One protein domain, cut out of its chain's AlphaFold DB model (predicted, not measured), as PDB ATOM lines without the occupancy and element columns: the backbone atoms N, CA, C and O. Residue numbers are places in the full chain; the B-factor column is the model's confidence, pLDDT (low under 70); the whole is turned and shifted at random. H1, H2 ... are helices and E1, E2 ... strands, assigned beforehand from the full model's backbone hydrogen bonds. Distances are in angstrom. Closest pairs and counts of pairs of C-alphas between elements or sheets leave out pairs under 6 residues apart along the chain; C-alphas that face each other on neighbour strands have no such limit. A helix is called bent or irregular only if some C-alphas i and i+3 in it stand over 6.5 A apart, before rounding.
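Overview. This is residues 15 to 223 of the 224 residues of an uncharacterized protein of Euryarchaeota archaeon (UniProt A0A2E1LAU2). A short helix, H3, lies in the middle of the domain, with two small strand hairpins, E3-E4 and E5-E6, close by it and long loops around them. A third hairpin, E1-E2, with H1 next to it, makes one end; the long helix H4 crosses H2 along one side, and H5 folds back from it toward H6, with H7 at the end far from E1. The printed part has 209 residues, with seven named helices and six named strands in the order E1 E2 H1 H2 E3 E4 H3 E5 E6 H4 H5 H6 H7, and its three two-stranded sheets are antiparallel. Its class is mostly helix, though under half of the residues are in named elements. It is compact, with a radius of gyration of the C-alphas of 17.2 A and spans of 50 by 39 by 36 A.

Along the chain. E1, residues 15 to 17, begins at C-alpha 15 (101.265, 118.647, 121.766). E2 is residues 34 to 37 and H1 residues 44 to 51. H2, residues 64 to 75, is 17.5 A long and irregular, with C-alphas 65 and 68 7.1 A apart. E3, residues 100 to 102, and E4, residues 112 to 114, precede H3, residues 115 to 123, 12.4 A long. E5 is residues 132 to 134 and E6 residues 147 to 149. H4, residues 163 to 187, runs 35.8 A from C-alpha 163 (70.346, 116.259, 143.280). H5, residues 189 to 198, is 14.1 A long, H6 is residues 200 to 207, and H7, residues 215 to 221, ends at C-alpha 221 (78.098, 101.178, 163.235).

Arrangement. In the hairpin E1 and E2, N 15 and O 36 are 2.8 A apart, within hydrogen-bond range. The closest C-alphas of E2 and H1, Arg 36 and Val 44, are 5.2 A apart. H2 and H3 are close but not clearly touching, with C-alphas 70 and 122 closest at 6.8 A. The hairpin E3 and E4 has N 101 and O 113 at 2.8 A; the closest C-alphas of E3 and H3, Tyr 100 and Ala 115, are 4.7 A apart. The hairpin E5 and E6 has N 133 and O 148 at 2.8 A; the closest C-alphas of E6 and H3, Leu 147 and Val 120, are 7.2 A apart. H4 touches H2 about perpendicular, at 78 degrees, with residues 173 to 180 alone; C-alphas 71 and 177 are closest, at 5.3 A. H4 touches H5 with residues 181 to 185 alone, at a steep tilt of 48 degrees, opposite ways; C-alphas 185 and 192 are closest, at 5.3 A. H6 is near H4, and H7 is apart from H4, H5 and H6. Every O i to N i+4 pair is within hydrogen-bond range in H1, H3, H4, H5 and H6, against 6 of 8 in H2 and 0 of 3 in H7, where 1 of 4 O i to N i+3 pairs is.

Size, cuts and confidence. The C-alphas farthest apart, Lys 30 and Lys 223, are 56.2 A apart. The printed part has no cut. The links E1 to E2, H1 to H2, H2 to E3, E5 to E6 and E6 to H4 are long. Residues 186 to 191, of which 189 to 191 belong to H5, stand free. The mean pLDDT of the printed part is 80.5, and residues 27 to 31, 154 to 162 and 200 to 223 are under 70.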
ATOM      1  N   GLU A  15     100.557 119.744 122.423       88.00
ATOM      2  CA  GLU A  15     101.265 118.647 121.766       88.00
ATOM      3  C   GLU A  15     100.374 117.400 121.660       88.00
ATOM      4  O   GLU A  15      99.403 117.235 122.408       88.00
ATOM      5  N   GLY A  16     100.695 116.512 120.719       85.00
ATOM      6  CA  GLY A  16     100.057 115.202 120.621       85.00
ATOM      7  C   GLY A  16     100.590 114.267 121.704       85.00
ATOM      8  O   GLY A  16     101.786 114.005 121.765       85.00
ATOM      9  N   GLY A  17      99.707 113.741 122.551       85.50
ATOM     10  CA  GLY A  17     100.075 112.823 123.625       85.50
ATOM     11  C   GLY A  17      99.162 111.599 123.722       85.50
ATOM     12  O   GLY A  17      98.261 111.408 122.907       85.50
ATOM     13  N   PRO A  18      99.364 110.738 124.728       87.00
ATOM     14  CA  PRO A  18      98.677 109.455 124.804       87.00
ATOM     15  C   PRO A  18      97.194 109.607 125.141       87.00
ATOM     16  O   PRO A  18      96.781 110.580 125.779       87.00
ATOM     17  N   ILE A  19      96.433 108.575 124.773       87.44
ATOM     18  CA  ILE A  19      94.984 108.396 124.965       87.44
ATOM     19  C   ILE A  19      94.491 108.900 126.338       87.44
ATOM     20  O   ILE A  19      95.165 108.763 127.367       87.44
ATOM     21  N   CYS A  20      93.307 109.516 126.344       88.19
ATOM     22  CA  CYS A  20      92.659 110.042 127.545       88.19
ATOM     23  C   CYS A  20      92.056 108.916 128.404       88.19
ATOM     24  O   CYS A  20      91.791 107.823 127.917       88.19
ATOM     25  N   PHE A  21      91.755 109.203 129.673       85.12
ATOM     26  CA  PHE A  21      90.888 108.334 130.476       85.12
ATOM     27  C   PHE A  21      89.477 108.226 129.898       85.12
ATOM     28  O   PHE A  21      88.866 107.172 130.008       85.12
ATOM     29  N   HIS A  22      88.970 109.304 129.298       87.62
ATOM     30  CA  HIS A  22      87.620 109.375 128.742       87.62
ATOM     31  C   HIS A  22      87.626 108.978 127.268       87.62
ATOM     32  O   HIS A  22      88.383 109.559 126.485       87.62
ATOM     33  N   CYS A  23      86.783 108.016 126.888       85.62
ATOM     34  CA  CYS A  23      86.756 107.458 125.533       85.62
ATOM     35  C   CYS A  23      86.420 108.513 124.475       85.62
ATOM     36  O   CYS A  23      87.070 108.573 123.432       85.62
ATOM     37  N   ASP A  24      85.480 109.405 124.783       82.88
ATOM     38  CA  ASP A  24      84.959 110.394 123.836       82.88
ATOM     39  C   ASP A  24      86.008 111.427 123.422       82.88
ATOM     40  O   ASP A  24      85.923 112.029 122.351       82.88
ATOM     41  N   HIS A  25      87.035 111.617 124.252       81.94
ATOM     42  CA  HIS A  25      88.118 112.562 123.994       81.94
ATOM     43  C   HIS A  25      89.188 111.999 123.058       81.94
ATOM     44  O   HIS A  25      90.001 112.763 122.538       81.94
ATOM     45  N   SER A  26      89.167 110.688 122.824       74.44
ATOM     46  CA  SER A  26      90.057 109.994 121.893       74.44
ATOM     47  C   SER A  26      89.438 109.781 120.511       74.44
ATOM     48  O   SER A  26      90.149 109.402 119.583       74.44
ATOM     49  N   ILE A  27      88.143 110.073 120.343       65.44
ATOM     50  CA  ILE A  27      87.444 109.981 119.057       65.44
ATOM     51  C   ILE A  27      87.969 111.067 118.110       65.44
ATOM     52  O   ILE A  27      87.899 112.255 118.433       65.44
ATOM     53  N   GLY A  28      88.470 110.647 116.942       58.94
ATOM     54  CA  GLY A  28      88.856 111.530 115.833       58.94
ATOM     55  C   GLY A  28      90.359 111.724 115.614       58.94
ATOM     56  O   GLY A  28      90.735 112.365 114.637       58.94
ATOM     57  N   SER A  29      91.230 111.162 116.459       62.22
ATOM     58  CA  SER A  29      92.673 111.191 116.188       62.22
ATOM     59  C   SER A  29      93.075 110.053 115.253       62.22
ATOM     60  O   SER A  29      93.065 108.892 115.660       62.22
ATOM     61  N   LYS A  30      93.432 110.384 114.005       60.97
ATOM     62  CA  LYS A  30      93.941 109.409 113.021       60.97
ATOM     63  C   LYS A  30      95.237 108.735 113.488       60.97
ATOM     64  O   LYS A  30      95.435 107.559 113.209       60.97
ATOM     65  N   ASP A  31      96.040 109.451 114.272       69.94
ATOM     66  CA  ASP A  31      97.351 108.998 114.751       69.94
ATOM     67  C   ASP A  31      97.287 108.365 116.154       69.94
ATOM     68  O   ASP A  31      98.307 107.995 116.733       69.94
ATOM     69  N   GLY A  32      96.094 108.275 116.758       74.69
ATOM     70  CA  GLY A  32      95.910 107.782 118.128       74.69
ATOM     71  C   GLY A  32      96.435 108.722 119.227       74.69
ATOM     72  O   GLY A  32      96.398 108.368 120.410       74.69
ATOM     73  N   LEU A  33      96.889 109.924 118.860       82.88
ATOM     74  CA  LEU A  33      97.388 110.961 119.764       82.88
ATOM     75  C   LEU A  33      96.314 112.009 120.061       82.88
ATOM     76  O   LEU A  33      95.670 112.530 119.155       82.88
ATOM     77  N   ILE A  34      96.125 112.366 121.326       86.94
ATOM     78  CA  ILE A  34      95.189 113.425 121.719       86.94
ATOM     79  C   ILE A  34      95.922 114.728 122.042       86.94
ATOM     80  O   ILE A  34      97.013 114.678 122.614       86.94
ATOM     81  N   PRO A  35      95.322 115.896 121.752       87.81
ATOM     82  CA  PRO A  35      95.916 117.176 122.106       87.81
ATOM     83  C   PRO A  35      95.976 117.336 123.631       87.81
ATOM     84  O   PRO A  35      94.964 117.221 124.342       87.81
ATOM     85  N   ARG A  36      97.178 117.605 124.137       89.94
ATOM     86  CA  ARG A  36      97.486 117.854 125.548       89.94
ATOM     87  C   ARG A  36      98.296 119.130 125.691       89.94
ATOM     88  O   ARG A  36      99.038 119.494 124.790       89.94
ATOM     89  N   TYR A  37      98.171 119.798 126.828       89.25
ATOM     90  CA  TYR A  37      99.016 120.949 127.140       89.25
ATOM     91  C   TYR A  37     100.405 120.494 127.574       89.25
ATOM     92  O   TYR A  37     100.504 119.625 128.438       89.25
ATOM     93  N   THR A  38     101.459 121.104 127.041       85.81
ATOM     94  CA  THR A  38     102.860 120.740 127.333       85.81
ATOM     95  C   THR A  38     103.203 120.861 128.819       85.81
ATOM     96  O   THR A  38     103.839 119.980 129.389       85.81
ATOM     97  N   ASP A  39     102.724 121.917 129.478       86.19
ATOM     98  CA  ASP A  39     103.183 122.269 130.831       86.19
ATOM     99  C   ASP A  39     102.506 121.412 131.908       86.19
ATOM    100  O   ASP A  39     103.114 120.955 132.878       86.19
ATOM    101  N   SER A  40     101.200 121.200 131.739       86.25
ATOM    102  CA  SER A  40     100.377 120.460 132.696       86.25
ATOM    103  C   SER A  40     100.187 118.994 132.315       86.25
ATOM    104  O   SER A  40      99.793 118.201 133.172       86.25
ATOM    105  N   HIS A  41     100.433 118.622 131.056       89.19
ATOM    106  CA  HIS A  41     100.042 117.350 130.432       89.19
ATOM    107  C   HIS A  41      98.532 117.057 130.486       89.19
ATOM    108  O   HIS A  41      98.095 115.918 130.272       89.19
ATOM    109  N   ALA A  42      97.716 118.071 130.793       89.81
ATOM    110  CA  ALA A  42      96.268 117.948 130.828       89.81
ATOM    111  C   ALA A  42      95.714 117.747 129.414       89.81
ATOM    112  O   ALA A  42      96.236 118.294 128.444       89.81
ATOM    113  N   CYS A  43      94.649 116.961 129.292       91.00
ATOM    114  CA  CYS A  43      93.949 116.801 128.023       91.00
ATOM    115  C   CYS A  43      93.161 118.075 127.709       91.00
ATOM    116  O   CYS A  43      92.332 118.495 128.516       91.00
ATOM    117  N   VAL A  44      93.365 118.646 126.518       88.88
ATOM    118  CA  VAL A  44      92.699 119.891 126.097       88.88
ATOM    119  C   VAL A  44      91.175 119.740 126.144       88.88
ATOM    120  O   VAL A  44      90.481 120.597 126.684       88.88
ATOM    121  N   ARG A  45      90.646 118.597 125.683       88.50
ATOM    122  CA  ARG A  45      89.203 118.305 125.730       88.50
ATOM    123  C   ARG A  45      88.679 118.131 127.156       88.50
ATOM    124  O   ARG A  45      87.567 118.556 127.432       88.50
ATOM    125  N   CYS A  46      89.466 117.559 128.073       89.44
ATOM    126  CA  CYS A  46      89.078 117.492 129.486       89.44
ATOM    127  C   CYS A  46      89.024 118.875 130.128       89.44
ATOM    128  O   CYS A  46      88.095 119.140 130.879       89.44
ATOM    129  N   ILE A  47      89.986 119.748 129.825       87.81
ATOM    130  CA  ILE A  47      89.953 121.125 130.319       87.81
ATOM    131  C   ILE A  47      88.737 121.863 129.748       87.81
ATOM    132  O   ILE A  47      88.020 122.464 130.534       87.81
ATOM    133  N   SER A  48      88.423 121.723 128.453       85.44
ATOM    134  CA  SER A  48      87.187 122.276 127.864       85.44
ATOM    135  C   SER A  48      85.928 121.764 128.575       85.44
ATOM    136  O   SER A  48      85.117 122.553 129.049       85.44
ATOM    137  N   SER A  49      85.797 120.443 128.741       85.00
ATOM    138  CA  SER A  49      84.661 119.825 129.441       85.00
ATOM    139  C   SER A  49      84.530 120.322 130.883       85.00
ATOM    140  O   SER A  49      83.423 120.620 131.326       85.00
ATOM    141  N   LEU A  50      85.651 120.471 131.596       85.25
ATOM    142  CA  LEU A  50      85.686 121.047 132.939       85.25
ATOM    143  C   LEU A  50      85.275 122.525 132.932       85.25
ATOM    144  O   LEU A  50      84.491 122.936 133.786       85.25
ATOM    145  N   THR A  51      85.750 123.319 131.967       81.50
ATOM    146  CA  THR A  51      85.329 124.720 131.832       81.50
ATOM    147  C   THR A  51      83.860 124.861 131.485       81.50
ATOM    148  O   THR A  51      83.261 125.848 131.864       81.50
ATOM    149  N   GLU A  52      83.261 123.877 130.825       78.06
ATOM    150  CA  GLU A  52      81.828 123.839 130.530       78.06
ATOM    151  C   GLU A  52      80.991 123.252 131.682       78.06
ATOM    152  O   GLU A  52      79.769 123.158 131.563       78.06
ATOM    153  N   GLY A  53      81.624 122.821 132.780       77.31
ATOM    154  CA  GLY A  53      80.941 122.228 133.931       77.31
ATOM    155  C   GLY A  53      80.412 120.814 133.684       77.31
ATOM    156  O   GLY A  53      79.526 120.353 134.402       77.31
ATOM    157  N   ARG A  54      80.932 120.097 132.681       79.81
ATOM    158  CA  ARG A  54      80.505 118.725 132.377       79.81
ATOM    159  C   ARG A  54      81.167 117.736 133.333       79.81
ATOM    160  O   ARG A  54      82.359 117.455 133.223       79.81
ATOM    161  N   LEU A  55      80.367 117.170 134.230       83.44
ATOM    162  CA  LEU A  55      80.749 116.069 135.112       83.44
ATOM    163  C   LEU A  55      80.244 114.731 134.558       83.44
ATOM    164  O   LEU A  55      79.123 114.639 134.058       83.44
ATOM    165  N   ALA A  56      81.049 113.676 134.684       82.19
ATOM    166  CA  ALA A  56      80.644 112.313 134.362       82.19
ATOM    167  C   ALA A  56      81.039 111.328 135.473       82.19
ATOM    168  O   ALA A  56      82.206 111.224 135.826       82.19
ATOM    169  N   LEU A  57      80.074 110.560 135.979       84.81
ATOM    170  CA  LEU A  57      80.273 109.458 136.929       84.81
ATOM    171  C   LEU A  57      79.788 108.148 136.288       84.81
ATOM    172  O   LEU A  57      78.792 107.574 136.707       84.81
ATOM    173  N   ASP A  58      80.440 107.719 135.206       86.88
ATOM    174  CA  ASP A  58      79.999 106.560 134.420       86.88
ATOM    175  C   ASP A  58      81.203 105.763 133.896       86.88
ATOM    176  O   ASP A  58      82.048 106.314 133.180       86.88
ATOM    177  N   VAL A  59      81.282 104.462 134.211       88.50
ATOM    178  CA  VAL A  59      82.378 103.595 133.746       88.50
ATOM    179  C   VAL A  59      82.409 103.454 132.225       88.50
ATOM    180  O   VAL A  59      83.470 103.234 131.634       88.50
ATOM    181  N   HIS A  60      81.264 103.586 131.556       88.06
ATOM    182  CA  HIS A  60      81.167 103.419 130.112       88.06
ATOM    183  C   HIS A  60      81.844 104.562 129.358       88.06
ATOM    184  O   HIS A  60      82.381 104.318 128.275       88.06
ATOM    185  N   LYS A  61      81.910 105.753 129.970       88.00
ATOM    186  CA  LYS A  61      82.640 106.923 129.458       88.00
ATOM    187  C   LYS A  61      84.155 106.811 129.645       88.00
ATOM    188  O   LYS A  61      84.912 107.575 129.050       88.00
ATOM    189  N   ILE A  62      84.613 105.837 130.432       91.00
ATOM    190  CA  ILE A  62      86.031 105.552 130.642       91.00
ATOM    191  C   ILE A  62      86.532 104.559 129.588       91.00
ATOM    192  O   ILE A  62      85.879 103.566 129.249       91.00
ATOM    193  N   GLU A  63      87.730 104.811 129.075       88.94
ATOM    194  CA  GLU A  63      88.429 103.960 128.121       88.94
ATOM    195  C   GLU A  63      88.736 102.581 128.736       88.94
ATOM    196  O   GLU A  63      89.016 102.440 129.932       88.94
ATOM    197  N   LYS A  64      88.626 101.528 127.911       87.94
ATOM    198  CA  LYS A  64      88.583 100.125 128.357       87.94
ATOM    199  C   LYS A  64      89.773  99.738 129.239       87.94
ATOM    200  O   LYS A  64      89.571  99.041 130.236       87.94
ATOM    201  N   LYS A  65      90.989 100.198 128.929       87.69
ATOM    202  CA  LYS A  65      92.198  99.902 129.717       87.69
ATOM    203  C   LYS A  65      92.149 100.515 131.122       87.69
ATOM    204  O   LYS A  65      92.767  99.961 132.038       87.69
ATOM    205  N   TYR A  66      91.404 101.599 131.336       89.25
ATOM    206  CA  TYR A  66      91.286 102.257 132.643       89.25
ATOM    207  C   TYR A  66      90.039 101.868 133.450       89.25
ATOM    208  O   TYR A  66      90.061 102.041 134.669       89.25
ATOM    209  N   ARG A  67      89.003 101.275 132.836       91.00
ATOM    210  CA  ARG A  67      87.741 100.894 133.515       91.00
ATOM    211  C   ARG A  67      87.944 100.096 134.799       91.00
ATOM    212  O   ARG A  67      87.344 100.398 135.821       91.00
ATOM    213  N   ARG A  68      88.855  99.120 134.785       89.56
ATOM    214  CA  ARG A  68      89.157  98.320 135.981       89.56
ATOM    215  C   ARG A  68      89.683  99.173 137.134       89.56
ATOM    216  O   ARG A  68      89.282  98.974 138.270       89.56
ATOM    217  N   ARG A  69      90.589 100.112 136.845       91.31
ATOM    218  CA  ARG A  69      91.154 101.011 137.863       91.31
ATOM    219  C   ARG A  69      90.134 102.031 138.348       91.31
ATOM    220  O   ARG A  69      90.205 102.414 139.506       91.31
ATOM    221  N   PHE A  70      89.234 102.467 137.472       92.75
ATOM    222  CA  PHE A  70      88.108 103.321 137.829       92.75
ATOM    223  C   PHE A  70      87.215 102.625 138.863       92.75
ATOM    224  O   PHE A  70      87.034 103.158 139.950       92.75
ATOM    225  N   LEU A  71      86.757 101.400 138.585       90.75
ATOM    226  CA  LEU A  71      85.913 100.639 139.519       90.75
ATOM    227  C   LEU A  71      86.659 100.285 140.813       90.75
ATOM    228  O   LEU A  71      86.114 100.413 141.903       90.75
ATOM    229  N   GLU A  72      87.938  99.917 140.713       90.88
ATOM    230  CA  GLU A  72      88.782  99.674 141.887       90.88
ATOM    231  C   GLU A  72      88.924 100.940 142.750       90.88
ATOM    232  O   GLU A  72      88.795 100.859 143.967       90.88
ATOM    233  N   PHE A  73      89.121 102.117 142.148       93.50
ATOM    234  CA  PHE A  73      89.176 103.386 142.876       93.50
ATOM    235  C   PHE A  73      87.866 103.684 143.608       93.50
ATOM    236  O   PHE A  73      87.897 103.947 144.809       93.50
ATOM    237  N   TRP A  74      86.730 103.611 142.911       92.38
ATOM    238  CA  TRP A  74      85.426 103.915 143.504       92.38
ATOM    239  C   TRP A  74      84.989 102.883 144.541       92.38
ATOM    240  O   TRP A  74      84.286 103.247 145.473       92.38
ATOM    241  N   SER A  75      85.504 101.649 144.488       88.50
ATOM    242  CA  SER A  75      85.317 100.678 145.576       88.50
ATOM    243  C   SER A  75      85.944 101.122 146.900       88.50
ATOM    244  O   SER A  75      85.503 100.700 147.959       88.50
ATOM    245  N   PHE A  76      86.959 101.989 146.874       89.38
ATOM    246  CA  PHE A  76      87.589 102.525 148.084       89.38
ATOM    247  C   PHE A  76      86.958 103.840 148.562       89.38
ATOM    248  O   PHE A  76      87.410 104.393 149.565       89.38
ATOM    249  N   VAL A  77      85.966 104.379 147.854       90.94
ATOM    250  CA  VAL A  77      85.304 105.639 148.203       90.94
ATOM    251  C   VAL A  77      83.922 105.326 148.749       90.94
ATOM    252  O   VAL A  77      83.126 104.650 148.104       90.94
ATOM    253  N   GLU A  78      83.604 105.860 149.921       88.31
ATOM    254  CA  GLU A  78      82.229 105.824 150.409       88.31
ATOM    255  C   GLU A  78      81.441 106.949 149.735       88.31
ATOM    256  O   GLU A  78      81.572 108.123 150.090       88.31
ATOM    257  N   ILE A  79      80.667 106.585 148.715       87.31
ATOM    258  CA  ILE A  79      79.834 107.519 147.958       87.31
ATOM    259  C   ILE A  79      78.621 107.892 148.818       87.31
ATOM    260  O   ILE A  79      77.920 107.015 149.325       87.31
ATOM    261  N   ARG A  80      78.399 109.195 149.003       86.75
ATOM    262  CA  ARG A  80      77.301 109.766 149.798       86.75
ATOM    263  C   ARG A  80      76.532 110.817 148.988       86.75
ATOM    264  O   ARG A  80      76.708 110.901 147.774       86.75
ATOM    265  N   GLY A  81      75.708 111.635 149.646       82.75
ATOM    266  CA  GLY A  81      74.994 112.739 148.999       82.75
ATOM    267  C   GLY A  81      75.927 113.778 148.347       82.75
ATOM    268  O   GLY A  81      77.124 113.818 148.649       82.75
ATOM    269  N   PRO A  82      75.398 114.638 147.457       85.31
ATOM    270  CA  PRO A  82      76.202 115.603 146.701       85.31
ATOM    271  C   PRO A  82      76.806 116.722 147.557       85.31
ATOM    272  O   PRO A  82      77.893 117.195 147.232       85.31
ATOM    273  N   GLU A  83      76.148 117.087 148.659       84.31
ATOM    274  CA  GLU A  83      76.629 118.074 149.639       84.31
ATOM    275  C   GLU A  83      77.488 117.439 150.748       84.31
ATOM    276  O   GLU A  83      78.072 118.126 151.587       84.31
ATOM    277  N   GLU A  84      77.565 116.107 150.791       88.38
ATOM    278  CA  GLU A  84      78.304 115.380 151.819       88.38
ATOM    279  C   GLU A  84      79.725 115.049 151.347       88.38
ATOM    280  O   GLU A  84      79.993 114.786 150.171       88.38
ATOM    281  N   CYS A  85      80.680 115.034 152.278       91.31
ATOM    282  CA  CYS A  85      82.024 114.551 151.975       91.31
ATOM    283  C   CYS A  85      81.997 113.052 151.663       91.31
ATOM    284  O   CYS A  85      81.342 112.283 152.364       91.31
ATOM    285  N   TRP A  86      82.755 112.635 150.647       92.69
ATOM    286  CA  TRP A  86      82.934 111.223 150.296       92.69
ATOM    287  C   TRP A  86      84.280 110.740 150.845       92.69
ATOM    288  O   TRP A  86      85.318 111.055 150.244       92.69
ATOM    289  N   PRO A  87      84.309 110.048 152.000       91.19
ATOM    290  CA  PRO A  87      85.560 109.685 152.644       91.19
ATOM    291  C   PRO A  87      86.279 108.557 151.897       91.19
ATOM    292  O   PRO A  87      85.674 107.602 151.400       91.19
ATOM    293  N   TRP A  88      87.607 108.651 151.862       91.31
ATOM    294  CA  TRP A  88      88.482 107.599 151.355       91.31
ATOM    295  C   TRP A  88      88.658 106.485 152.396       91.31
ATOM    296  O   TRP A  88      89.049 106.738 153.537       91.31
ATOM    297  N   ARG A  89      88.410 105.235 152.004       88.12
ATOM    298  CA  ARG A  89      88.556 104.029 152.842       88.12
ATOM    299  C   ARG A  89      89.767 103.172 152.465       88.12
ATOM    300  O   ARG A  89      90.030 102.164 153.110       88.12
ATOM    301  N   GLY A  90      90.512 103.583 151.440       87.06
ATOM    302  CA  GLY A  90      91.737 102.917 151.018       87.06
ATOM    303  C   GLY A  90      92.957 103.297 151.864       87.06
ATOM    304  O   GLY A  90      92.869 103.695 153.023       87.06
ATOM    305  N   LYS A  91      94.141 103.191 151.256       87.62
ATOM    306  CA  LYS A  91      95.414 103.409 151.954       87.62
ATOM    307  C   LYS A  91      95.720 104.889 152.188       87.62
ATOM    308  O   LYS A  91      95.416 105.742 151.349       87.62
ATOM    309  N   TYR A  92      96.403 105.144 153.300       88.94
ATOM    310  CA  TYR A  92      96.916 106.446 153.718       88.94
ATOM    311  C   TYR A  92      98.432 106.389 153.881       88.94
ATOM    312  O   TYR A  92      98.991 105.367 154.288       88.94
ATOM    313  N   HIS A  93      99.116 107.486 153.566       85.38
ATOM    314  CA  HIS A  93     100.521 107.635 153.924       85.38
ATOM    315  C   HIS A  93     100.649 107.788 155.442       85.38
ATOM    316  O   HIS A  93     100.067 108.700 156.023       85.38
ATOM    317  N   SER A  94     101.464 106.935 156.065       80.94
ATOM    318  CA  SER A  94     101.627 106.876 157.524       80.94
ATOM    319  C   SER A  94     102.097 108.187 158.160       80.94
ATOM    320  O   SER A  94     101.753 108.459 159.302       80.94
ATOM    321  N   ARG A  95     102.875 109.004 157.436       81.62
ATOM    322  CA  ARG A  95     103.449 110.255 157.961       81.62
ATOM    323  C   ARG A  95     102.610 111.498 157.678       81.62
ATOM    324  O   ARG A  95     102.506 112.362 158.532       81.62
ATOM    325  N   SER A  96     102.051 111.613 156.475       81.94
ATOM    326  CA  SER A  96     101.353 112.828 156.032       81.94
ATOM    327  C   SER A  96      99.831 112.737 156.145       81.94
ATOM    328  O   SER A  96      99.136 113.676 155.763       81.94
ATOM    329  N   ASN A  97      99.309 111.584 156.585       83.06
ATOM    330  CA  ASN A  97      97.882 111.253 156.605       83.06
ATOM    331  C   ASN A  97      97.159 111.551 155.272       83.06
ATOM    332  O   ASN A  97      95.970 111.868 155.220       83.06
ATOM    333  N   SER A  98      97.905 111.497 154.165       86.81
ATOM    334  CA  SER A  98      97.383 111.791 152.835       86.81
ATOM    335  C   SER A  98      96.880 110.502 152.201       86.81
ATOM    336  O   SER A  98      97.631 109.528 152.085       86.81
ATOM    337  N   SER A  99      95.617 110.500 151.783       92.38
ATOM    338  CA  SER A  99      95.022 109.417 150.998       92.38
ATOM    339  C   SER A  99      95.749 109.259 149.663       92.38
ATOM    340  O   SER A  99      96.080 110.254 149.015       92.38
ATOM    341  N   TYR A 100      95.990 108.026 149.215       92.50
ATOM    342  CA  TYR A 100      96.634 107.790 147.923       92.50
ATOM    343  C   TYR A 100      96.071 106.574 147.186       92.50
ATOM    344  O   TYR A 100      95.633 105.592 147.782       92.50
ATOM    345  N   PHE A 101      96.141 106.632 145.859       93.44
ATOM    346  CA  PHE A 101      95.761 105.557 144.953       93.44
ATOM    347  C   PHE A 101      96.837 105.334 143.888       93.44
ATOM    348  O   PHE A 101      97.488 106.272 143.417       93.44
ATOM    349  N   ALA A 102      97.031 104.071 143.503       90.62
ATOM    350  CA  ALA A 102      98.032 103.710 142.516       90.62
ATOM    351  C   ALA A 102      97.507 103.954 141.090       90.62
ATOM    352  O   ALA A 102      96.690 103.187 140.580       90.62
ATOM    353  N   MET A 103      98.022 104.978 140.409       89.19
ATOM    354  CA  MET A 103      97.647 105.346 139.043       89.19
ATOM    355  C   MET A 103      98.895 105.648 138.202       89.19
ATOM    356  O   MET A 103      99.569 106.629 138.482       89.19
ATOM    357  N   PRO A 104      99.251 104.854 137.176       87.12
ATOM    358  CA  PRO A 104     100.359 105.175 136.288       87.12
ATOM    359  C   PRO A 104      99.986 106.354 135.393       87.12
ATOM    360  O   PRO A 104      98.891 106.396 134.829       87.12
ATOM    361  N   ARG A 105     100.917 107.293 135.230       88.50
ATOM    362  CA  ARG A 105     100.781 108.445 134.335       88.50
ATOM    363  C   ARG A 105     101.904 108.417 133.308       88.50
ATOM    364  O   ARG A 105     102.997 107.955 133.596       88.50
ATOM    365  N   HIS A 106     101.623 108.908 132.107       85.44
ATOM    366  CA  HIS A 106     102.595 108.920 131.010       85.44
ATOM    367  C   HIS A 106     103.725 109.936 131.217       85.44
ATOM    368  O   HIS A 106     104.806 109.764 130.677       85.44
ATOM    369  N   TRP A 107     103.480 110.976 132.012       83.31
ATOM    370  CA  TRP A 107     104.421 112.068 132.256       83.31
ATOM    371  C   TRP A 107     105.237 111.913 133.544       83.31
ATOM    372  O   TRP A 107     105.941 112.844 133.926       83.31
ATOM    373  N   GLY A 108     105.115 110.804 134.277       78.12
ATOM    374  CA  GLY A 108     105.783 110.656 135.571       78.12
ATOM    375  C   GLY A 108     106.080 109.210 135.938       78.12
ATOM    376  O   GLY A 108     105.254 108.324 135.735       78.12
ATOM    377  N   SER A 109     107.249 108.985 136.542       73.69
ATOM    378  CA  SER A 109     107.639 107.693 137.127       73.69
ATOM    379  C   SER A 109     106.846 107.363 138.398       73.69
ATOM    380  O   SER A 109     106.676 106.191 138.746       73.69
ATOM    381  N   GLY A 110     106.319 108.394 139.070       73.81
ATOM    382  CA  GLY A 110     105.439 108.272 140.225       73.81
ATOM    383  C   GLY A 110     104.169 107.494 139.886       73.81
ATOM    384  O   GLY A 110     103.431 107.839 138.960       73.81
ATOM    385  N   ARG A 111     103.910 106.434 140.659       82.94
ATOM    386  CA  ARG A 111     102.733 105.564 140.498       82.94
ATOM    387  C   ARG A 111     101.643 105.819 141.531       82.94
ATOM    388  O   ARG A 111     100.622 105.147 141.463       82.94
ATOM    389  N   GLN A 112     101.852 106.722 142.485       89.31
ATOM    390  CA  GLN A 112     100.921 107.000 143.579       89.31
ATOM    391  C   GLN A 112     100.527 108.471 143.555       89.31
ATOM    392  O   GLN A 112     101.388 109.347 143.502       89.31
ATOM    393  N   TYR A 113      99.223 108.724 143.584       92.25
ATOM    394  CA  TYR A 113      98.656 110.067 143.572       92.25
ATOM    395  C   TYR A 113      97.578 110.180 144.636       92.25
ATOM    396  O   TYR A 113      96.935 109.189 144.979       92.25
ATOM    397  N   SER A 114      97.373 111.396 145.137       93.44
ATOM    398  CA  SER A 114      96.350 111.686 146.141       93.44
ATOM    399  C   SER A 114      94.964 111.225 145.680       93.44
ATOM    400  O   SER A 114      94.590 111.520 144.540       93.44
ATOM    401  N   ALA A 115      94.186 110.564 146.541       94.94
ATOM    402  CA  ALA A 115      92.877 110.028 146.152       94.94
ATOM    403  C   ALA A 115      91.907 111.096 145.589       94.94
ATOM    404  O   ALA A 115      91.353 110.855 144.514       94.94
ATOM    405  N   PRO A 116      91.812 112.317 146.158       94.81
ATOM    406  CA  PRO A 116      90.996 113.392 145.583       94.81
ATOM    407  C   PRO A 116      91.393 113.764 144.149       94.81
ATOM    408  O   PRO A 116      90.556 114.070 143.306       94.81
ATOM    409  N   ARG A 117      92.685 113.685 143.818       94.00
ATOM    410  CA  ARG A 117      93.167 113.970 142.457       94.00
ATOM    411  C   ARG A 117      92.736 112.888 141.475       94.00
ATOM    412  O   ARG A 117      92.340 113.209 140.359       94.00
ATOM    413  N   CYS A 118      92.777 111.627 141.894       94.44
ATOM    414  CA  CYS A 118      92.236 110.527 141.100       94.44
ATOM    415  C   CYS A 118      90.721 110.676 140.896       94.44
ATOM    416  O   CYS A 118      90.255 110.467 139.778       94.44
ATOM    417  N   ALA A 119      89.977 111.123 141.919       94.75
ATOM    418  CA  ALA A 119      88.551 111.422 141.787       94.75
ATOM    419  C   ALA A 119      88.297 112.481 140.703       94.75
ATOM    420  O   ALA A 119      87.471 112.260 139.819       94.75
ATOM    421  N   VAL A 120      89.057 113.585 140.698       93.19
ATOM    422  CA  VAL A 120      88.965 114.620 139.647       93.19
ATOM    423  C   VAL A 120      89.242 114.037 138.260       93.19
ATOM    424  O   VAL A 120      88.476 114.288 137.334       93.19
ATOM    425  N   TRP A 121      90.285 113.215 138.102       93.19
ATOM    426  CA  TRP A 121      90.605 112.605 136.804       93.19
ATOM    427  C   TRP A 121      89.486 111.737 136.242       93.19
ATOM    428  O   TRP A 121      89.210 111.775 135.040       93.19
ATOM    429  N   PHE A 122      88.842 110.971 137.113       92.81
ATOM    430  CA  PHE A 122      87.765 110.073 136.731       92.81
ATOM    431  C   PHE A 122      86.424 110.764 136.508       92.81
ATOM    432  O   PHE A 122      85.579 110.184 135.836       92.81
ATOM    433  N   THR A 123      86.243 111.984 137.016       90.62
ATOM    434  CA  THR A 123      84.957 112.693 136.959       90.62
ATOM    435  C   THR A 123      84.962 113.892 136.033       90.62
ATOM    436  O   THR A 123      84.261 113.916 135.025       90.62
ATOM    437  N   TRP A 124      85.784 114.877 136.366       88.06
ATOM    438  CA  TRP A 124      85.962 116.114 135.617       88.06
ATOM    439  C   TRP A 124      86.895 115.945 134.418       88.06
ATOM    440  O   TRP A 124      86.793 116.665 133.429       88.06
ATOM    441  N   GLY A 125      87.810 114.977 134.492       89.81
ATOM    442  CA  GLY A 125      88.718 114.632 133.408       89.81
ATOM    443  C   GLY A 125      90.191 114.834 133.734       89.81
ATOM    444  O   GLY A 125      90.588 115.265 134.815       89.81
ATOM    445  N   ASP A 126      91.039 114.476 132.773       91.69
ATOM    446  CA  ASP A 126      92.486 114.473 132.940       91.69
ATOM    447  C   ASP A 126      93.084 115.889 132.956       91.69
ATOM    448  O   ASP A 126      93.516 116.417 131.931       91.69
ATOM    449  N   ILE A 127      93.160 116.465 134.154       90.44
ATOM    450  CA  ILE A 127      93.775 117.767 134.451       90.44
ATOM    451  C   ILE A 127      95.309 117.712 134.564       90.44
ATOM    452  O   ILE A 127      95.940 118.693 134.959       90.44
ATOM    453  N   GLY A 128      95.927 116.556 134.293       89.44
ATOM    454  CA  GLY A 128      97.376 116.397 134.373       89.44
ATOM    455  C   GLY A 128      97.940 116.742 135.759       89.44
ATOM    456  O   GLY A 128      97.502 116.181 136.768       89.44
ATOM    457  N   ARG A 129      98.926 117.645 135.799       88.88
ATOM    458  CA  ARG A 129      99.645 118.108 137.003       88.88
ATOM    459  C   ARG A 129      98.981 119.275 137.733       88.88
ATOM    460  O   ARG A 129      99.517 119.717 138.749       88.88
ATOM    461  N   LEU A 130      97.846 119.784 137.249       89.31
ATOM    462  CA  LEU A 130      97.232 120.972 137.838       89.31
ATOM    463  C   LEU A 130      96.910 120.768 139.338       89.31
ATOM    464  O   LEU A 130      96.540 119.661 139.759       89.31
ATOM    465  N   PRO A 131      97.072 121.812 140.174       89.19
ATOM    466  CA  PRO A 131      96.763 121.720 141.595       89.19
ATOM    467  C   PRO A 131      95.259 121.572 141.800       89.19
ATOM    468  O   PRO A 131      94.471 122.172 141.073       89.19
ATOM    469  N   ILE A 132      94.869 120.841 142.840       91.31
ATOM    470  CA  ILE A 132      93.476 120.750 143.278       91.31
ATOM    471  C   ILE A 132      93.342 121.270 144.706       91.31
ATOM    472  O   ILE A 132      94.293 121.197 145.486       91.31
ATOM    473  N   LYS A 133      92.166 121.788 145.046       89.81
ATOM    474  CA  LYS A 133      91.804 122.243 146.387       89.81
ATOM    475  C   LYS A 133      90.406 121.741 146.732       89.81
ATOM    476  O   LYS A 133      89.487 121.891 145.926       89.81
ATOM    477  N   ALA A 134      90.258 121.171 147.924       89.69
ATOM    478  CA  ALA A 134      88.955 120.843 148.481       89.69
ATOM    479  C   ALA A 134      88.297 122.106 149.057       89.69
ATOM    480  O   ALA A 134      88.948 122.880 149.762       89.69
ATOM    481  N   VAL A 135      87.019 122.332 148.747       89.56
ATOM    482  CA  VAL A 135      86.248 123.475 149.272       89.56
ATOM    483  C   VAL A 135      85.513 123.151 150.573       89.56
ATOM    484  O   VAL A 135      85.188 124.064 151.318       89.56
ATOM    485  N   CYS A 136      85.314 121.867 150.883       87.12
ATOM    486  CA  CYS A 136      84.615 121.393 152.081       87.12
ATOM    487  C   CYS A 136      85.485 121.340 153.354       87.12
ATOM    488  O   CYS A 136      85.013 120.905 154.397       87.12
ATOM    489  N   GLY A 137      86.763 121.722 153.273       87.00
ATOM    490  CA  GLY A 137      87.709 121.695 154.398       87.00
ATOM    491  C   GLY A 137      88.398 120.346 154.650       87.00
ATOM    492  O   GLY A 137      89.469 120.327 155.250       87.00
ATOM    493  N   ASP A 138      87.859 119.236 154.138       89.12
ATOM    494  CA  ASP A 138      88.515 117.924 154.193       89.12
ATOM    495  C   ASP A 138      89.439 117.703 152.982       89.12
ATOM    496  O   ASP A 138      88.994 117.574 151.839       89.12
ATOM    497  N   ASN A 139      90.744 117.613 153.248       88.62
ATOM    498  CA  ASN A 139      91.779 117.403 152.234       88.62
ATOM    499  C   ASN A 139      91.768 115.997 151.609       88.62
ATOM    500  O   ASN A 139      92.433 115.795 150.594       88.62
ATOM    501  N   ASN A 140      91.049 115.036 152.196       92.06
ATOM    502  CA  ASN A 140      90.933 113.659 151.707       92.06
ATOM    503  C   ASN A 140      89.562 113.351 151.082       92.06
ATOM    504  O   ASN A 140      89.325 112.212 150.678       92.06
ATOM    505  N   CYS A 141      88.682 114.349 150.959       93.69
ATOM    506  CA  CYS A 141      87.373 114.190 150.338       93.69
ATOM    507  C   CYS A 141      87.497 113.840 148.847       93.69
ATOM    508  O   CYS A 141      88.166 114.535 148.079       93.69
ATOM    509  N   CYS A 142      86.807 112.781 148.423       95.06
ATOM    510  CA  CYS A 142      86.764 112.331 147.031       95.06
ATOM    511  C   CYS A 142      85.517 112.809 146.269       95.06
ATOM    512  O   CYS A 142      85.350 112.427 145.112       95.06
ATOM    513  N   ASN A 143      84.651 113.628 146.879       92.75
ATOM    514  CA  ASN A 143      83.454 114.148 146.215       92.75
ATOM    515  C   ASN A 143      83.868 115.151 145.118       92.75
ATOM    516  O   ASN A 143      84.431 116.201 145.441       92.75
ATOM    517  N   PRO A 144      83.575 114.889 143.831       90.25
ATOM    518  CA  PRO A 144      83.934 115.781 142.730       90.25
ATOM    519  C   PRO A 144      83.399 117.208 142.887       90.25
ATOM    520  O   PRO A 144      84.076 118.161 142.496       90.25
ATOM    521  N   LEU A 145      82.212 117.376 143.477       89.06
ATOM    522  CA  LEU A 145      81.577 118.679 143.688       89.06
ATOM    523  C   LEU A 145      82.282 119.497 144.769       89.06
ATOM    524  O   LEU A 145      82.202 120.726 144.760       89.06
ATOM    525  N   HIS A 146      83.047 118.840 145.641       90.12
ATOM    526  CA  HIS A 146      83.858 119.478 146.675       90.12
ATOM    527  C   HIS A 146      85.293 119.761 146.216       90.12
ATOM    528  O   HIS A 146      86.084 120.301 146.990       90.12
ATOM    529  N   LEU A 147      85.650 119.438 144.970       91.06
ATOM    530  CA  LEU A 147      87.005 119.588 144.445       91.06
ATOM    531  C   LEU A 147      87.060 120.671 143.368       91.06
ATOM    532  O   LEU A 147      86.180 120.787 142.513       91.06
ATOM    533  N   ARG A 148      88.102 121.503 143.423       88.31
ATOM    534  CA  ARG A 148      88.353 122.582 142.460       88.31
ATOM    535  C   ARG A 148      89.786 122.531 141.961       88.31
ATOM    536  O   ARG A 148      90.720 122.382 142.742       88.31
ATOM    537  N   VAL A 149      89.961 122.692 140.660       88.56
ATOM    538  CA  VAL A 149      91.251 122.760 139.970       88.56
ATOM    539  C   VAL A 149      91.739 124.205 139.946       88.56
ATOM    540  O   VAL A 149      91.044 125.120 139.507       88.56
ATOM    541  N   LYS A 150      92.951 124.451 140.430       84.06
ATOM    542  CA  LYS A 150      93.505 125.804 140.455       84.06
ATOM    543  C   LYS A 150      93.821 126.262 139.031       84.06
ATOM    544  O   LYS A 150      94.552 125.586 138.312       84.06
ATOM    545  N   GLY A 151      93.311 127.436 138.665       76.00
ATOM    546  CA  GLY A 151      93.623 128.105 137.402       76.00
ATOM    547  C   GLY A 151      92.702 127.768 136.228       76.00
ATOM    548  O   GLY A 151      92.794 128.429 135.202       76.00
ATOM    549  N   VAL A 152      91.784 126.812 136.388       76.25
ATOM    550  CA  VAL A 152      90.739 126.520 135.397       76.25
ATOM    551  C   VAL A 152      89.422 127.100 135.916       76.25
ATOM    552  O   VAL A 152      89.065 126.828 137.069       76.25
ATOM    553  N   PRO A 153      88.686 127.901 135.129       71.25
ATOM    554  CA  PRO A 153      87.373 128.358 135.550       71.25
ATOM    555  C   PRO A 153      86.457 127.145 135.626       71.25
ATOM    556  O   PRO A 153      86.321 126.397 134.664       71.25
ATOM    557  N   HIS A 154      85.828 126.951 136.776       66.50
ATOM    558  CA  HIS A 154      84.769 125.963 136.914       66.50
ATOM    559  C   HIS A 154      83.493 126.727 136.601       66.50
ATOM    560  O   HIS A 154      82.874 127.269 137.520       66.50
ATOM    561  N   PHE A 155      83.149 126.891 135.319       58.38
ATOM    562  CA  PHE A 155      81.823 127.416 135.032       58.38
ATOM    563  C   PHE A 155      80.839 126.302 135.351       58.38
ATOM    564  O   PHE A 155      80.698 125.335 134.611       58.38
ATOM    565  N   PHE A 156      80.130 126.475 136.460       53.03
ATOM    566  CA  PHE A 156      78.824 125.869 136.659       53.03
ATOM    567  C   PHE A 156      77.871 126.537 135.666       53.03
ATOM    568  O   PHE A 156      77.022 127.337 136.049       53.03
ATOM    569  N   HIS A 157      78.076 126.318 134.362       41.03
ATOM    570  CA  HIS A 157      77.051 126.700 133.414       41.03
ATOM    571  C   HIS A 157      75.843 125.842 133.730       41.03
ATOM    572  O   HIS A 157      75.931 124.626 133.886       41.03
ATOM    573  N   ASN A 158      74.744 126.553 133.898       39.75
ATOM    574  CA  ASN A 158      73.484 126.133 134.450       39.75
ATOM    575  C   ASN A 158      72.805 125.043 133.599       39.75
ATOM    576  O   ASN A 158      71.788 125.271 132.957       39.75
ATOM    577  N   ARG A 159      73.369 123.838 133.565       45.91
ATOM    578  CA  ARG A 159      72.562 122.628 133.573       45.91
ATOM    579  C   ARG A 159      72.539 122.255 135.032       45.91
ATOM    580  O   ARG A 159      73.554 121.799 135.546       45.91
ATOM    581  N   HIS A 160      71.449 122.584 135.709       50.50
ATOM    582  CA  HIS A 160      71.188 122.119 137.058       50.50
ATOM    583  C   HIS A 160      71.445 120.607 137.074       50.50
ATOM    584  O   HIS A 160      70.590 119.857 136.625       50.50
ATOM    585  N   LEU A 161      72.634 120.164 137.500       60.50
ATOM    586  CA  LEU A 161      72.838 118.784 137.913       60.50
ATOM    587  C   LEU A 161      71.965 118.682 139.146       60.50
ATOM    588  O   LEU A 161      72.358 119.122 140.229       60.50
ATOM    589  N   GLN A 162      70.721 118.270 138.935       65.44
ATOM    590  CA  GLN A 162      69.780 118.173 140.025       65.44
ATOM    591  C   GLN A 162      70.334 117.127 140.984       65.44
ATOM    592  O   GLN A 162      71.021 116.188 140.569       65.44
ATOM    593  N   THR A 163      70.030 117.276 142.269       70.12
ATOM    594  CA  THR A 163      70.346 116.259 143.280       70.12
ATOM    595  C   THR A 163      69.966 114.865 142.773       70.12
ATOM    596  O   THR A 163      70.762 113.943 142.879       70.12
ATOM    597  N   VAL A 164      68.828 114.764 142.078       71.38
ATOM    598  CA  VAL A 164      68.328 113.547 141.430       71.38
ATOM    599  C   VAL A 164      69.282 112.986 140.362       71.38
ATOM    600  O   VAL A 164      69.547 111.787 140.361       71.38
ATOM    601  N   ASP A 165      69.837 113.815 139.472       75.12
ATOM    602  CA  ASP A 165      70.761 113.358 138.415       75.12
ATOM    603  C   ASP A 165      72.071 112.817 139.003       75.12
ATOM    604  O   ASP A 165      72.650 111.831 138.525       75.12
ATOM    605  N   LEU A 166      72.549 113.481 140.056       76.62
ATOM    606  CA  LEU A 166      73.749 113.092 140.787       76.62
ATOM    607  C   LEU A 166      73.513 111.811 141.581       76.62
ATOM    608  O   LEU A 166      74.340 110.905 141.501       76.62
ATOM    609  N   GLU A 167      72.374 111.702 142.267       77.88
ATOM    610  CA  GLU A 167      71.939 110.493 142.966       77.88
ATOM    611  C   GLU A 167      71.832 109.312 142.001       77.88
ATOM    612  O   GLU A 167      72.424 108.256 142.242       77.88
ATOM    613  N   PHE A 168      71.169 109.499 140.859       79.25
ATOM    614  CA  PHE A 168      71.066 108.483 139.815       79.25
ATOM    615  C   PHE A 168      72.449 108.023 139.336       79.25
ATOM    616  O   PHE A 168      72.721 106.821 139.259       79.25
ATOM    617  N   SER A 169      73.358 108.969 139.084       83.88
ATOM    618  CA  SER A 169      74.731 108.663 138.670       83.88
ATOM    619  C   SER A 169      75.515 107.929 139.763       83.88
ATOM    620  O   SER A 169      76.204 106.949 139.473       83.88
ATOM    621  N   SER A 170      75.389 108.340 141.029       83.62
ATOM    622  CA  SER A 170      76.025 107.654 142.160       83.62
ATOM    623  C   SER A 170      75.478 106.247 142.380       83.62
ATOM    624  O   SER A 170      76.254 105.335 142.666       83.62
ATOM    625  N   ASN A 171      74.177 106.037 142.184       85.25
ATOM    626  CA  ASN A 171      73.541 104.729 142.304       85.25
ATOM    627  C   ASN A 171      74.042 103.788 141.208       85.25
ATOM    628  O   ASN A 171      74.441 102.660 141.502       85.25
ATOM    629  N   LYS A 172      74.109 104.276 139.961       86.12
ATOM    630  CA  LYS A 172      74.693 103.530 138.841       86.12
ATOM    631  C   LYS A 172      76.146 103.148 139.127       86.12
ATOM    632  O   LYS A 172      76.502 101.979 139.018       86.12
ATOM    633  N   LEU A 173      76.962 104.107 139.565       85.94
ATOM    634  CA  LEU A 173      78.362 103.863 139.902       85.94
ATOM    635  C   LEU A 173      78.521 102.847 141.042       85.94
ATOM    636  O   LEU A 173      79.390 101.974 140.987       85.94
ATOM    637  N   THR A 174      77.676 102.945 142.067       85.19
ATOM    638  CA  THR A 174      77.663 102.015 143.204       85.19
ATOM    639  C   THR A 174      77.327 100.601 142.740       85.19
ATOM    640  O   THR A 174      78.024  99.656 143.106       85.19
ATOM    641  N   HIS A 175      76.313 100.458 141.886       84.56
ATOM    642  CA  HIS A 175      75.917  99.176 141.308       84.56
ATOM    643  C   HIS A 175      77.031  98.557 140.448       84.56
ATOM    644  O   HIS A 175      77.389  97.396 140.636       84.56
ATOM    645  N   GLU A 176      77.651  99.334 139.555       86.00
ATOM    646  CA  GLU A 176      78.765  98.865 138.716       86.00
ATOM    647  C   GLU A 176      79.983  98.438 139.546       86.00
ATOM    648  O   GLU A 176      80.651  97.447 139.241       86.00
ATOM    649  N   THR A 177      80.268  99.180 140.616       83.19
ATOM    650  CA  THR A 177      81.359  98.871 141.545       83.19
ATOM    651  C   THR A 177      81.081  97.576 142.306       83.19
ATOM    652  O   THR A 177      81.990  96.765 142.484       83.19
ATOM    653  N   GLN A 178      79.833  97.347 142.708       83.06
ATOM    654  CA  GLN A 178      79.414  96.108 143.358       83.06
ATOM    655  C   GLN A 178      79.561  94.904 142.423       83.06
ATOM    656  O   GLN A 178      80.250  93.945 142.774       83.06
ATOM    657  N   LEU A 179      79.026  94.991 141.203       85.25
ATOM    658  CA  LEU A 179      79.156  93.928 140.203       85.25
ATOM    659  C   LEU A 179      80.632  93.602 139.915       85.25
ATOM    660  O   LEU A 179      81.017  92.446 139.724       85.25
ATOM    661  N   PHE A 180      81.500  94.614 139.911       86.19
ATOM    662  CA  PHE A 180      82.942  94.414 139.780       86.19
ATOM    663  C   PHE A 180      83.553  93.620 140.941       86.19
ATOM    664  O   PHE A 180      84.432  92.786 140.706       86.19
ATOM    665  N   LEU A 181      83.120  93.861 142.177       83.81
ATOM    666  CA  LEU A 181      83.610  93.129 143.346       83.81
ATOM    667  C   LEU A 181      83.156  91.670 143.325       83.81
ATOM    668  O   LEU A 181      84.003  90.797 143.495       83.81
ATOM    669  N   GLU A 182      81.879  91.414 143.037       84.06
ATOM    670  CA  GLU A 182      81.303  90.065 142.904       84.06
ATOM    671  C   GLU A 182      82.027  89.271 141.811       84.06
ATOM    672  O   GLU A 182      82.618  88.220 142.051       84.06
ATOM    673  N   THR A 183      82.136  89.847 140.611       84.44
ATOM    674  CA  THR A 183      82.847  89.187 139.507       84.44
ATOM    675  C   THR A 183      84.338  88.981 139.786       84.44
ATOM    676  O   THR A 183      84.927  88.019 139.289       84.44
ATOM    677  N   THR A 184      84.978  89.866 140.559       83.44
ATOM    678  CA  THR A 184      86.383  89.702 140.965       83.44
ATOM    679  C   THR A 184      86.533  88.622 142.032       83.44
ATOM    680  O   THR A 184      87.513  87.881 141.977       83.44
ATOM    681  N   HIS A 185      85.587  88.514 142.967       82.81
ATOM    682  CA  HIS A 185      85.534  87.447 143.961       82.81
ATOM    683  C   HIS A 185      85.480  86.076 143.279       82.81
ATOM    684  O   HIS A 185      86.322  85.224 143.565       82.81
ATOM    685  N   ASP A 186      84.587  85.916 142.304       83.06
ATOM    686  CA  ASP A 186      84.363  84.627 141.644       83.06
ATOM    687  C   ASP A 186      85.510  84.236 140.704       83.06
ATOM    688  O   ASP A 186      85.912  83.075 140.644       83.06
ATOM    689  N   LYS A 187      86.067  85.203 139.960       87.50
ATOM    690  CA  LYS A 187      87.090  84.932 138.932       87.50
ATOM    691  C   LYS A 187      88.525  84.946 139.454       87.50
ATOM    692  O   LYS A 187      89.370  84.239 138.911       87.50
ATOM    693  N   ASP A 188      88.842  85.784 140.441       86.06
ATOM    694  CA  ASP A 188      90.208  85.953 140.962       86.06
ATOM    695  C   ASP A 188      90.211  86.181 142.489       86.06
ATOM    696  O   ASP A 188      90.461  87.299 142.971       86.06
ATOM    697  N   PRO A 189      90.014  85.107 143.281       84.69
ATOM    698  CA  PRO A 189      89.952  85.188 144.741       84.69
ATOM    699  C   PRO A 189      91.223  85.770 145.375       84.69
ATOM    700  O   PRO A 189      91.175  86.414 146.424       84.69
ATOM    701  N   LYS A 190      92.396  85.566 144.754       86.25
ATOM    702  CA  LYS A 190      93.676  86.096 145.257       86.25
ATOM    703  C   LYS A 190      93.716  87.613 145.150       86.25
ATOM    704  O   LYS A 190      94.166  88.283 146.084       86.25
ATOM    705  N   ARG A 191      93.279  88.174 144.021       82.38
ATOM    706  CA  ARG A 191      93.186  89.626 143.872       82.38
ATOM    707  C   ARG A 191      92.070  90.193 144.727       82.38
ATOM    708  O   ARG A 191      92.302  91.221 145.358       82.38
ATOM    709  N   PHE A 192      90.923  89.526 144.792       82.56
ATOM    710  CA  PHE A 192      89.844  89.923 145.684       82.56
ATOM    711  C   PHE A 192      90.350  90.069 147.125       82.56
ATOM    712  O   PHE A 192      90.233  91.149 147.692       82.56
ATOM    713  N   LYS A 193      91.081  89.077 147.657       82.56
ATOM    714  CA  LYS A 193      91.733  89.164 148.979       82.56
ATOM    715  C   LYS A 193      92.662  90.372 149.135       82.56
ATOM    716  O   LYS A 193      92.754  90.925 150.223       82.56
ATOM    717  N   LYS A 194      93.356  90.814 148.078       83.00
ATOM    718  CA  LYS A 194      94.195  92.029 148.129       83.00
ATOM    719  C   LYS A 194      93.362  93.306 148.221       83.00
ATOM    720  O   LYS A 194      93.738  94.205 148.969       83.00
ATOM    721  N   ILE A 195      92.270  93.388 147.459       80.69
ATOM    722  CA  ILE A 195      91.339  94.524 147.508       80.69
ATOM    723  C   ILE A 195      90.645  94.538 148.879       80.69
ATOM    724  O   ILE A 195      90.649  95.567 149.547       80.69
ATOM    725  N   GLN A 196      90.172  93.378 149.346       78.25
ATOM    726  CA  GLN A 196      89.599  93.167 150.675       78.25
ATOM    727  C   GLN A 196      90.581  93.567 151.773       78.25
ATOM    728  O   GLN A 196      90.237  94.372 152.617       78.25
ATOM    729  N   ALA A 197      91.838  93.128 151.742       79.56
ATOM    730  CA  ALA A 197      92.827  93.542 152.740       79.56
ATOM    731  C   ALA A 197      93.058  95.066 152.762       79.56
ATOM    732  O   ALA A 197      93.345  95.629 153.816       79.56
ATOM    733  N   ALA A 198      92.927  95.742 151.617       74.81
ATOM    734  CA  ALA A 198      93.060  97.194 151.522       74.81
ATOM    735  C   ALA A 198      91.796  97.964 151.952       74.81
ATOM    736  O   ALA A 198      91.891  99.171 152.152       74.81
ATOM    737  N   ASN A 199      90.649  97.291 152.074       72.50
ATOM    738  CA  ASN A 199      89.330  97.905 152.266       72.50
ATOM    739  C   ASN A 199      88.421  97.072 153.180       72.50
ATOM    740  O   ASN A 199      87.204  97.023 153.000       72.50
ATOM    741  N   ARG A 200      89.037  96.355 154.128       66.31
ATOM    742  CA  ARG A 200      88.444  95.190 154.798       66.31
ATOM    743  C   ARG A 200      87.086  95.507 155.401       66.31
ATOM    744  O   ARG A 200      86.120  94.822 155.115       66.31
ATOM    745  N   MET A 201      86.991  96.621 156.121       59.75
ATOM    746  CA  MET A 201      85.748  97.029 156.776       59.75
ATOM    747  C   MET A 201      84.612  97.350 155.800       59.75
ATOM    748  O   MET A 201      83.477  96.985 156.075       59.75
ATOM    749  N   TRP A 202      84.883  98.006 154.670       64.56
ATOM    750  CA  TRP A 202      83.823  98.408 153.741       64.56
ATOM    751  C   TRP A 202      83.410  97.266 152.813       64.56
ATOM    752  O   TRP A 202      82.223  97.091 152.565       64.56
ATOM    753  N   ILE A 203      84.364  96.455 152.345       65.81
ATOM    754  CA  ILE A 203      84.061  95.284 151.509       65.81
ATOM    755  C   ILE A 203      83.306  94.232 152.316       65.81
ATOM    756  O   ILE A 203      82.292  93.739 151.832       65.81
ATOM    757  N   ASP A 204      83.737  93.944 153.547       63.62
ATOM    758  CA  ASP A 204      83.034  93.001 154.423       63.62
ATOM    759  C   ASP A 204      81.636  93.535 154.772       63.62
ATOM    760  O   ASP A 204      80.660  92.796 154.710       63.62
ATOM    761  N   PHE A 205      81.508  94.839 155.060       63.94
ATOM    762  CA  PHE A 205      80.211  95.479 155.297       63.94
ATOM    763  C   PHE A 205      79.292  95.426 154.072       63.94
ATOM    764  O   PHE A 205      78.096  95.201 154.227       63.94
ATOM    765  N   ARG A 206      79.826  95.619 152.861       64.38
ATOM    766  CA  ARG A 206      79.032  95.619 151.629       64.38
ATOM    767  C   ARG A 206      78.614  94.215 151.209       64.38
ATOM    768  O   ARG A 206      77.477  94.059 150.791       64.38
ATOM    769  N   LEU A 207      79.497  93.226 151.342       64.81
ATOM    770  CA  LEU A 207      79.197  91.824 151.028       64.81
ATOM    771  C   LEU A 207      78.305  91.154 152.074       64.81
ATOM    772  O   LEU A 207      77.585  90.228 151.735       64.81
ATOM    773  N   ALA A 208      78.337  91.613 153.326       65.69
ATOM    774  CA  ALA A 208      77.402  91.163 154.355       65.69
ATOM    775  C   ALA A 208      76.035  91.871 154.280       65.69
ATOM    776  O   ALA A 208      75.097  91.458 154.957       65.69
ATOM    777  N   ALA A 209      75.925  92.963 153.517       60.62
ATOM    778  CA  ALA A 209      74.687  93.710 153.347       60.62
ATOM    779  C   ALA A 209      73.961  93.253 152.075       60.62
ATOM    780  O   ALA A 209      74.191  93.797 150.992       60.62
ATOM    781  N   ASP A 210      73.046  92.295 152.224       46.72
ATOM    782  CA  ASP A 210      72.131  91.863 151.163       46.72
ATOM    783  C   ASP A 210      71.090  92.964 150.873       46.72
ATOM    784  O   ASP A 210      69.993  92.985 151.429       46.72
ATOM    785  N   GLY A 211      71.453  93.931 150.024       54.09
ATOM    786  CA  GLY A 211      70.538  94.958 149.511       54.09
ATOM    787  C   GLY A 211      71.133  96.368 149.375       54.09
ATOM    788  O   GLY A 211      72.302  96.612 149.710       54.09
ATOM    789  N   PRO A 212      70.359  97.336 148.839       43.53
ATOM    790  CA  PRO A 212      70.738  98.745 148.871       43.53
ATOM    791  C   PRO A 212      70.839  99.210 150.328       43.53
ATOM    792  O   PRO A 212      69.902  99.065 151.111       43.53
ATOM    793  N   LEU A 213      72.004  99.741 150.702       49.62
ATOM    794  CA  LEU A 213      72.253 100.237 152.053       49.62
ATOM    795  C   LEU A 213      71.342 101.432 152.328       49.62
ATOM    796  O   LEU A 213      71.463 102.469 151.676       49.62
ATOM    797  N   SER A 214      70.453 101.303 153.311       46.50
ATOM    798  CA  SER A 214      69.726 102.456 153.824       46.50
ATOM    799  C   SER A 214      70.693 103.359 154.615       46.50
ATOM    800  O   SER A 214      71.551 102.857 155.353       46.50
ATOM    801  N   PRO A 215      70.579 104.697 154.506       44.72
ATOM    802  CA  PRO A 215      71.465 105.639 155.202       44.72
ATOM    803  C   PRO A 215      71.512 105.471 156.733       44.72
ATOM    804  O   PRO A 215      72.453 105.928 157.385       44.72
ATOM    805  N   SER A 216      70.506 104.821 157.325       42.28
ATOM    806  CA  SER A 216      70.390 104.565 158.763       42.28
ATOM    807  C   SER A 216      71.381 103.514 159.277       42.28
ATOM    808  O   SER A 216      71.995 103.735 160.320       42.28
ATOM    809  N   ILE A 217      71.634 102.436 158.526       47.66
ATOM    810  CA  ILE A 217      72.510 101.321 158.951       47.66
ATOM    811  C   ILE A 217      73.982 101.774 159.075       47.66
ATOM    812  O   ILE A 217      74.742 101.275 159.906       47.66
ATOM    813  N   ILE A 218      74.388 102.771 158.282       44.28
ATOM    814  CA  ILE A 218      75.754 103.323 158.268       44.28
ATOM    815  C   ILE A 218      76.025 104.203 159.507       44.28
ATOM    816  O   ILE A 218      77.161 104.273 159.988       44.28
ATOM    817  N   LYS A 219      74.999 104.868 160.060       39.50
ATOM    818  CA  LYS A 219      75.142 105.736 161.247       39.50
ATOM    819  C   LYS A 219      75.298 104.949 162.548       39.50
ATOM    820  O   LYS A 219      75.990 105.423 163.445       39.50
ATOM    821  N   GLU A 220      74.700 103.766 162.650       37.84
ATOM    822  CA  GLU A 220      74.735 102.958 163.877       37.84
ATOM    823  C   GLU A 220      76.098 102.304 164.124       37.84
ATOM    824  O   GLU A 220      76.563 102.274 165.260       37.84
ATOM    825  N   LYS A 221      76.798 101.856 163.074       47.72
ATOM    826  CA  LYS A 221      78.098 101.178 163.235       47.72
ATOM    827  C   LYS A 221      79.300 102.108 163.411       47.72
ATOM    828  O   LYS A 221      80.328 101.647 163.878       47.72
ATOM    829  N   ASN A 222      79.188 103.399 163.088       39.06
ATOM    830  CA  ASN A 222      80.254 104.380 163.357       39.06
ATOM    831  C   ASN A 222      80.247 104.902 164.813       39.06
ATOM    832  O   ASN A 222      81.032 105.791 165.139       39.06
ATOM    833  N   LYS A 223      79.346 104.396 165.670       36.94
ATOM    834  CA  LYS A 223      79.265 104.731 167.102       36.94
ATOM    835  C   LYS A 223      79.862 103.668 168.037       36.94
ATOM    836  O   LYS A 223      79.944 103.952 169.227       36.94
TER     837      LYS A 223